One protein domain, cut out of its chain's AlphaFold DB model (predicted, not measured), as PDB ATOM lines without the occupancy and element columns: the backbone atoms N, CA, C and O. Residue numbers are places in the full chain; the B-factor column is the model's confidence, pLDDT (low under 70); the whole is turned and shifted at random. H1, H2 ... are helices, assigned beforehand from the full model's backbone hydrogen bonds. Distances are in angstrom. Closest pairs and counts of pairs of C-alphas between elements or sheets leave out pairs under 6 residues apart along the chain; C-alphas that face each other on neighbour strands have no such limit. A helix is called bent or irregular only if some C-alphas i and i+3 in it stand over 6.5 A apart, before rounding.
ATOM      1  N   SER A 319      46.717 -23.277  -4.410       96.62
ATOM      2  CA  SER A 319      46.525 -22.242  -3.391       96.62
ATOM      3  C   SER A 319      46.954 -20.842  -3.851       96.62
ATOM      4  O   SER A 319      46.271 -19.860  -3.546       96.62
ATOM      5  N   ASP A 320      48.042 -20.739  -4.618       95.50
ATOM      6  CA  ASP A 320      48.509 -19.468  -5.174       95.50
ATOM      7  C   ASP A 320      47.596 -19.010  -6.309       95.50
ATOM      8  O   ASP A 320      47.250 -17.831  -6.373       95.50
ATOM      9  N   LEU A 321      47.119 -19.946  -7.138       95.19
ATOM     10  CA  LEU A 321      46.141 -19.651  -8.180       95.19
ATOM     11  C   LEU A 321      44.841 -19.101  -7.583       95.19
ATOM     12  O   LEU A 321      44.364 -18.059  -8.020       95.19
ATOM     13  N   ILE A 322      44.297 -19.728  -6.536       97.19
ATOM     14  CA  ILE A 322      43.098 -19.232  -5.840       97.19
ATOM     15  C   ILE A 322      43.323 -17.821  -5.299       97.19
ATOM     16  O   ILE A 322      42.470 -16.945  -5.469       97.19
ATOM     17  N   ARG A 323      44.478 -17.574  -4.665       97.38
ATOM     18  CA  ARG A 323      44.820 -16.246  -4.143       97.38
ATOM     19  C   ARG A 323      44.836 -15.207  -5.263       97.38
ATOM     20  O   ARG A 323      44.247 -14.141  -5.099       97.38
ATOM     21  N   TYR A 324      45.452 -15.543  -6.390       96.12
ATOM     22  CA  TYR A 324      45.528 -14.699  -7.574       96.12
ATOM     23  C   TYR A 324      44.142 -14.410  -8.183       96.12
ATOM     24  O   TYR A 324      43.810 -13.251  -8.447       96.12
ATOM     25  N   LEU A 325      43.272 -15.420  -8.315       96.69
ATOM     26  CA  LEU A 325      41.896 -15.244  -8.804       96.69
ATOM     27  C   LEU A 325      41.099 -14.260  -7.932       96.69
ATOM     28  O   LEU A 325      40.444 -13.342  -8.435       96.69
ATOM     29  N   LEU A 326      41.177 -14.426  -6.611       97.56
ATOM     30  CA  LEU A 326      40.413 -13.619  -5.660       97.56
ATOM     31  C   LEU A 326      40.953 -12.196  -5.513       97.56
ATOM     32  O   LEU A 326      40.167 -11.256  -5.369       97.56
ATOM     33  N   ARG A 327      42.280 -12.038  -5.504       96.94
ATOM     34  CA  ARG A 327      42.939 -10.769  -5.187       96.94
ATOM     35  C   ARG A 327      43.194  -9.909  -6.412       96.94
ATOM     36  O   ARG A 327      43.026  -8.697  -6.321       96.94
ATOM     37  N   ASP A 328      43.605 -10.513  -7.520       95.38
ATOM     38  CA  ASP A 328      44.100  -9.777  -8.679       95.38
ATOM     39  C   ASP A 328      43.101  -9.836  -9.840       95.38
ATOM     40  O   ASP A 328      42.803  -8.810 -10.450       95.38
ATOM     41  N   VAL A 329      42.494 -10.990 -10.124       95.31
ATOM     42  CA  VAL A 329      41.555 -11.102 -11.258       95.31
ATOM     43  C   VAL A 329      40.212 -10.429 -10.958       95.31
ATOM     44  O   VAL A 329      39.750  -9.588 -11.736       95.31
ATOM     45  N   ASN A 330      39.599 -10.739  -9.811       96.25
ATOM     46  CA  ASN A 330      38.289 -10.208  -9.413       96.25
ATOM     47  C   ASN A 330      38.165  -8.675  -9.480       96.25
ATOM     48  O   ASN A 330      37.177  -8.190 -10.042       96.25
ATOM     49  N   PRO A 331      39.100  -7.884  -8.916       94.62
ATOM     50  CA  PRO A 331      38.945  -6.431  -8.893       94.62
ATOM     51  C   PRO A 331      39.160  -5.781 -10.256       94.62
ATOM     52  O   PRO A 331      38.659  -4.683 -10.488       94.62
ATOM     53  N   HIS A 332      39.921  -6.428 -11.140       89.50
ATOM     54  CA  HIS A 332      40.413  -5.799 -12.360       89.50
ATOM     55  C   HIS A 332      39.671  -6.231 -13.620       89.50
ATOM     56  O   HIS A 332      39.631  -5.455 -14.574       89.50
ATOM     57  N   ARG A 333      39.105  -7.445 -13.651       88.12
ATOM     58  CA  ARG A 333      38.607  -8.046 -14.899       88.12
ATOM     59  C   ARG A 333      37.167  -8.522 -14.872       88.12
ATOM     60  O   ARG A 333      36.581  -8.635 -15.941       88.12
ATOM     61  N   LEU A 334      36.593  -8.782 -13.700       92.44
ATOM     62  CA  LEU A 334      35.291  -9.439 -13.619       92.44
ATOM     63  C   LEU A 334      34.200  -8.517 -13.058       92.44
ATOM     64  O   LEU A 334      34.392  -7.904 -11.996       92.44
ATOM     65  N   PRO A 335      33.028  -8.441 -13.725       93.38
ATOM     66  CA  PRO A 335      31.858  -7.788 -13.155       93.38
ATOM     67  C   PRO A 335      31.389  -8.549 -11.903       93.38
ATOM     68  O   PRO A 335      31.666  -9.744 -11.780       93.38
ATOM     69  N   PRO A 336      30.657  -7.902 -10.973       93.31
ATOM     70  CA  PRO A 336      30.306  -8.490  -9.679       93.31
ATOM     71  C   PRO A 336      29.694  -9.896  -9.741       93.31
ATOM     72  O   PRO A 336      30.058 -10.738  -8.929       93.31
ATOM     73  N   LEU A 337      28.831 -10.168 -10.728       92.25
ATOM     74  CA  LEU A 337      28.149 -11.460 -10.898       92.25
ATOM     75  C   LEU A 337      29.075 -12.606 -11.336       92.25
ATOM     76  O   LEU A 337      28.749 -13.768 -11.127       92.25
ATOM     77  N   ARG A 338      30.227 -12.287 -11.934       94.31
ATOM     78  CA  ARG A 338      31.189 -13.275 -12.449       94.31
ATOM     79  C   ARG A 338      32.408 -13.440 -11.549       94.31
ATOM     80  O   ARG A 338      33.304 -14.212 -11.873       94.31
ATOM     81  N   ARG A 339      32.477 -12.697 -10.439       95.81
ATOM     82  CA  ARG A 339      33.614 -12.759  -9.522       95.81
ATOM     83  C   ARG A 339      33.707 -14.126  -8.864       95.81
ATOM     84  O   ARG A 339      32.715 -14.710  -8.435       95.81
ATOM     85  N   PHE A 340      34.935 -14.588  -8.718       97.50
ATOM     86  CA  PHE A 340      35.249 -15.772  -7.954       97.50
ATOM     87  C   PHE A 340      34.931 -15.556  -6.472       97.50
ATOM     88  O   PHE A 340      35.308 -14.542  -5.878       97.50
ATOM     89  N   THR A 341      34.273 -16.533  -5.864       97.25
ATOM     90  CA  THR A 341      34.252 -16.734  -4.414       97.25
ATOM     91  C   THR A 341      35.342 -17.743  -4.057       97.25
ATOM     92  O   THR A 341      35.919 -18.370  -4.941       97.25
ATOM     93  N   ALA A 342      35.641 -17.941  -2.770       97.50
ATOM     94  CA  ALA A 342      36.625 -18.952  -2.370       97.50
ATOM     95  C   ALA A 342      36.265 -20.358  -2.890       97.50
ATOM     96  O   ALA A 342      37.137 -21.097  -3.339       97.50
ATOM     97  N   THR A 343      34.973 -20.701  -2.890       97.50
ATOM     98  CA  THR A 343      34.484 -22.000  -3.362       97.50
ATOM     99  C   THR A 343      34.563 -22.134  -4.882       97.50
ATOM    100  O   THR A 343      35.046 -23.156  -5.366       97.50
ATOM    101  N   THR A 344      34.146 -21.116  -5.645       97.44
ATOM    102  CA  THR A 344      34.215 -21.179  -7.115       97.44
ATOM    103  C   THR A 344      35.645 -21.038  -7.629       97.44
ATOM    104  O   THR A 344      35.988 -21.679  -8.615       97.44
ATOM    105  N   ALA A 345      36.515 -20.291  -6.935       97.62
ATOM    106  CA  ALA A 345      37.946 -20.227  -7.234       97.62
ATOM    107  C   ALA A 345      38.620 -21.594  -7.086       97.62
ATOM    108  O   ALA A 345      39.379 -21.984  -7.967       97.62
ATOM    109  N   GLN A 346      38.330 -22.321  -6.000       97.62
ATOM    110  CA  GLN A 346      38.860 -23.668  -5.775       97.62
ATOM    111  C   GLN A 346      38.435 -24.614  -6.901       97.62
ATOM    112  O   GLN A 346      39.287 -25.196  -7.561       97.62
ATOM    113  N   ARG A 347      37.127 -24.685  -7.194       96.25
ATOM    114  CA  ARG A 347      36.599 -25.524  -8.282       96.25
ATOM    115  C   ARG A 347      37.200 -25.175  -9.638       96.25
ATOM    116  O   ARG A 347      37.550 -26.066 -10.403       96.25
ATOM    117  N   PHE A 348      37.330 -23.883  -9.931       95.81
ATOM    118  CA  PHE A 348      37.933 -23.426 -11.174       95.81
ATOM    119  C   PHE A 348      39.405 -23.833 -11.255       95.81
ATOM    120  O   PHE A 348      39.817 -24.407 -12.259       95.81
ATOM    121  N   ALA A 349      40.180 -23.597 -10.193       95.25
ATOM    122  CA  ALA A 349      41.589 -23.959 -10.113       95.25
ATOM    123  C   ALA A 349      41.810 -25.469 -10.298       95.25
ATOM    124  O   ALA A 349      42.677 -25.857 -11.082       95.25
ATOM    125  N   ASP A 350      40.986 -26.296  -9.651       94.19
ATOM    126  CA  ASP A 350      41.014 -27.755  -9.790       94.19
ATOM    127  C   ASP A 350      40.659 -28.191 -11.216       94.19
ATOM    128  O   ASP A 350      41.296 -29.084 -11.772       94.19
ATOM    129  N   ALA A 351      39.685 -27.526 -11.845       93.12
ATOM    130  CA  ALA A 351      39.298 -27.824 -13.215       93.12
ATOM    131  C   ALA A 351      40.410 -27.466 -14.214       93.12
ATOM    132  O   ALA A 351      40.754 -28.280 -15.074       93.12
ATOM    133  N   ILE A 352      40.949 -26.241 -14.179       91.44
ATOM    134  CA  ILE A 352      41.890 -25.739 -15.203       91.44
ATOM    135  C   ILE A 352      43.349 -26.123 -14.960       91.44
ATOM    136  O   ILE A 352      44.153 -25.993 -15.880       91.44
ATOM    137  N   GLY A 353      43.708 -26.577 -13.756       89.19
ATOM    138  CA  GLY A 353      45.068 -27.024 -13.439       89.19
ATOM    139  C   GLY A 353      46.141 -25.951 -13.662       89.19
ATOM    140  O   GLY A 353      47.253 -26.266 -14.072       89.19
ATOM    141  N   GLY A 354      45.803 -24.671 -13.466       88.38
ATOM    142  CA  GLY A 354      46.728 -23.554 -13.706       88.38
ATOM    143  C   GLY A 354      46.868 -23.102 -15.161       88.38
ATOM    144  O   GLY A 354      47.732 -22.276 -15.448       88.38
ATOM    145  N   ASN A 355      46.019 -23.576 -16.076       90.88
ATOM    146  CA  ASN A 355      45.969 -23.070 -17.447       90.88
ATOM    147  C   ASN A 355      45.374 -21.643 -17.496       90.88
ATOM    148  O   ASN A 355      44.160 -21.439 -17.502       90.88
ATOM    149  N   LEU A 356      46.242 -20.634 -17.546       91.19
ATOM    150  CA  LEU A 356      45.888 -19.220 -17.656       91.19
ATOM    151  C   LEU A 356      45.279 -18.845 -19.013       91.19
ATOM    152  O   LEU A 356      44.585 -17.837 -19.077       91.19
ATOM    153  N   THR A 357      45.478 -19.632 -20.075       89.38
ATOM    154  CA  THR A 357      44.791 -19.407 -21.358       89.38
ATOM    155  C   THR A 357      43.296 -19.699 -21.231       89.38
ATOM    156  O   THR A 357      42.473 -18.928 -21.720       89.38
ATOM    157  N   GLU A 358      42.919 -20.743 -20.489       91.06
ATOM    158  CA  GLU A 358      41.514 -20.997 -20.137       91.06
ATOM    159  C   GLU A 358      40.948 -19.902 -19.225       91.06
ATOM    160  O   GLU A 358      39.804 -19.478 -19.387       91.06
ATOM    161  N   LEU A 359      41.755 -19.379 -18.297       93.31
ATOM    162  CA  LEU A 359      41.356 -18.229 -17.487       93.31
ATOM    163  C   LEU A 359      41.159 -16.963 -18.337       93.31
ATOM    164  O   LEU A 359      40.194 -16.235 -18.119       93.31
ATOM    165  N   GLU A 360      42.023 -16.708 -19.321       91.12
ATOM    166  CA  GLU A 360      41.836 -15.625 -20.292       91.12
ATOM    167  C   GLU A 360      40.561 -15.811 -21.100       91.12
ATOM    168  O   GLU A 360      39.788 -14.862 -21.229       91.12
ATOM    169  N   ARG A 361      40.301 -17.031 -21.580       91.19
ATOM    170  CA  ARG A 361      39.065 -17.373 -22.286       91.19
ATOM    171  C   ARG A 361      37.839 -17.123 -21.414       91.19
ATOM    172  O   ARG A 361      36.875 -16.535 -21.894       91.19
ATOM    173  N   PHE A 362      37.877 -17.508 -20.140       93.44
ATOM    174  CA  PHE A 362      36.805 -17.194 -19.201       93.44
ATOM    175  C   PHE A 362      36.643 -15.676 -19.049       93.44
ATOM    176  O   PHE A 362      35.551 -15.152 -19.254       93.44
ATOM    177  N   CYS A 363      37.716 -14.941 -18.753       92.62
ATOM    178  CA  CYS A 363      37.654 -13.494 -18.541       92.62
ATOM    179  C   CYS A 363      37.225 -12.702 -19.789       92.62
ATOM    180  O   CYS A 363      36.559 -11.680 -19.642       92.62
ATOM    181  N   GLY A 364      37.606 -13.144 -20.990       90.12
ATOM    182  CA  GLY A 364      37.277 -12.494 -22.262       90.12
ATOM    183  C   GLY A 364      35.994 -12.999 -22.931       90.12
ATOM    184  O   GLY A 364      35.511 -12.364 -23.865       90.12
ATOM    185  N   GLY A 365      35.459 -14.135 -22.480       84.19
ATOM    186  CA  GLY A 365      34.296 -14.799 -23.066       84.19
ATOM    187  C   GLY A 365      32.942 -14.244 -22.613       84.19
ATOM    188  O   GLY A 365      32.852 -13.233 -21.912       84.19
ATOM    189  N   GLN A 366      31.885 -14.952 -23.029       77.69
ATOM    190  CA  GLN A 366      30.470 -14.651 -22.769       77.69
ATOM    191  C   GLN A 366      30.148 -14.488 -21.266       77.69
ATOM    192  O   GLN A 366      30.957 -14.826 -20.401       77.69
ATOM    193  N   GLU A 367      28.948 -13.987 -20.944       87.31
ATOM    194  CA  GLU A 367      28.451 -13.748 -19.573       87.31
ATOM    195  C   GLU A 367      28.176 -15.031 -18.759       87.31
ATOM    196  O   GLU A 367      27.280 -15.069 -17.923       87.31
ATOM    197  N   LEU A 368      28.965 -16.083 -18.971       93.31
ATOM    198  CA  LEU A 368      28.882 -17.322 -18.218       93.31
ATOM    199  C   LEU A 368      29.376 -17.110 -16.786       93.31
ATOM    200  O   LEU A 368      30.396 -16.449 -16.521       93.31
ATOM    201  N   THR A 369      28.658 -17.726 -15.857       94.38
ATOM    202  CA  THR A 369      29.120 -17.958 -14.495       94.38
ATOM    203  C   THR A 369      30.272 -18.967 -14.488       94.38
ATOM    204  O   THR A 369      30.524 -19.683 -15.458       94.38
ATOM    205  N   VAL A 370      30.999 -19.034 -13.371       93.25
ATOM    206  CA  VAL A 370      32.127 -19.968 -13.214       93.25
ATOM    207  C   VAL A 370      31.677 -21.427 -13.393       93.25
ATOM    208  O   VAL A 370      32.370 -22.209 -14.035       93.25
ATOM    209  N   GLU A 371      30.509 -21.790 -12.860       94.12
ATOM    210  CA  GLU A 371      29.978 -23.160 -12.913       94.12
ATOM    211  C   GLU A 371      29.527 -23.550 -14.326       94.12
ATOM    212  O   GLU A 371      29.807 -24.660 -14.783       94.12
ATOM    213  N   GLU A 372      28.881 -22.632 -15.048       95.06
ATOM    214  CA  GLU A 372      28.497 -22.846 -16.448       95.06
ATOM    215  C   GLU A 372      29.733 -23.054 -17.324       95.06
ATOM    216  O   GLU A 372      29.777 -24.010 -18.091       95.06
ATOM    217  N   PHE A 373      30.774 -22.233 -17.141       94.25
ATOM    218  CA  PHE A 373      32.028 -22.377 -17.881       94.25
ATOM    219  C   PHE A 373      32.710 -23.730 -17.621       94.25
ATOM    220  O   PHE A 373      33.149 -24.398 -18.556       94.25
ATOM    221  N   ILE A 374      32.783 -24.165 -16.355       93.00
ATOM    222  CA  ILE A 374      33.349 -25.477 -15.997       93.00
ATOM    223  C   ILE A 374      32.526 -26.610 -16.629       93.00
ATOM    224  O   ILE A 374      33.098 -27.568 -17.152       93.00
ATOM    225  N   THR A 375      31.196 -26.488 -16.619       93.44
ATOM    226  CA  THR A 375      30.282 -27.490 -17.185       93.44
ATOM    227  C   THR A 375      30.418 -27.584 -18.706       93.44
ATOM    228  O   THR A 375      30.560 -28.682 -19.241       93.44
ATOM    229  N   GLU A 376      30.440 -26.447 -19.406       91.44
ATOM    230  CA  GLU A 376      30.623 -26.383 -20.862       91.44
ATOM    231  C   GLU A 376      31.970 -26.988 -21.286       91.44
ATOM    232  O   GLU A 376      32.052 -27.757 -22.249       91.44
ATOM    233  N   ARG A 377      33.034 -26.715 -20.524       87.00
ATOM    234  CA  ARG A 377      34.346 -27.320 -20.761       87.00
ATOM    235  C   ARG A 377      34.330 -28.840 -20.579       87.00
ATOM    236  O   ARG A 377      34.946 -29.556 -21.369       87.00
ATOM    237  N   GLY A 378      33.633 -29.333 -19.555       85.94
ATOM    238  CA  GLY A 378      33.459 -30.769 -19.327       85.94
ATOM    239  C   GLY A 378      32.700 -31.453 -20.467       85.94
ATOM    240  O   GLY A 378      33.082 -32.540 -20.892       85.94
ATOM    241  N   ALA A 379      31.674 -30.793 -21.012       82.62
ATOM    242  CA  ALA A 379      30.868 -31.309 -22.119       82.62
ATOM    243  C   ALA A 379      31.616 -31.336 -23.463       82.62
ATOM    244  O   ALA A 379      31.389 -32.224 -24.279       82.62
ATOM    245  N   THR A 380      32.522 -30.383 -23.695       79.44
ATOM    246  CA  THR A 380      33.300 -30.277 -24.945       79.44
ATOM    247  C   THR A 380      34.528 -31.191 -24.991       79.44
ATOM    248  O   THR A 380      35.276 -31.159 -25.964       79.44
ATOM    249  N   GLY A 381      34.759 -32.013 -23.959       68.12
ATOM    250  CA  GLY A 381      35.914 -32.916 -23.900       68.12
ATOM    251  C   GLY A 381      37.256 -32.199 -23.714       68.12
ATOM    252  O   GLY A 381      38.305 -32.828 -23.825       68.12
TER     253      GLY A 381
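This is residues 319 to 381 of the 393 residues of the protein "AAA domain-containing protein" of Endogone sp. FLAS-F59071 (UniProt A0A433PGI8). The longest helix, H1, packs across H2 with residues 321 to 326, while H4 lies beside H2; H3 is near these three but touches none of them. The printed part has 63 residues with four named helices, H1 to H4, and no named strand, all helix. It is compact, radius of gyration of the C-alphas 10.6 A, spanning 30 by 24 by 20 A.

Begin with H1, residues 319 to 333, whose Ile 322 has its C-alpha 5.4 A from that of Ala 345 in H2, residues 342 to 352; these closest C-alphas mark where the helices touch, about perpendicular at 74 degrees. H2 touches H4, residues 370 to 379, the same way at a shallow tilt of 25 degrees; closest are C-alphas 344 and 370, 6.6 A. H3, residues 356 to 364, is close but not clearly touching H1: C-alphas 333 and 363, the closest, are 6.6 A apart. H1 and H4 are apart. Every O i to N i+4 pair is within hydrogen-bond range in H2, H3 and H4, and 7 of 11 in H1.

Find C-alpha 319 at (46.525, -22.242, -3.391); H1 runs 19.9 A from there, neither bent nor irregular, but only just: C-alphas 327 and 330 are 6.3 A apart. H2 measures 15.4 A, H3 11.9 A and H4 14.5 A, ending at C-alpha 379, (30.868, -31.309, -22.119).

The C-alphas farthest apart, of Pro 331 and Gly 381, are 30.6 A apart. The printed part has no cut and no long link; only residue 381 has pLDDT under 70.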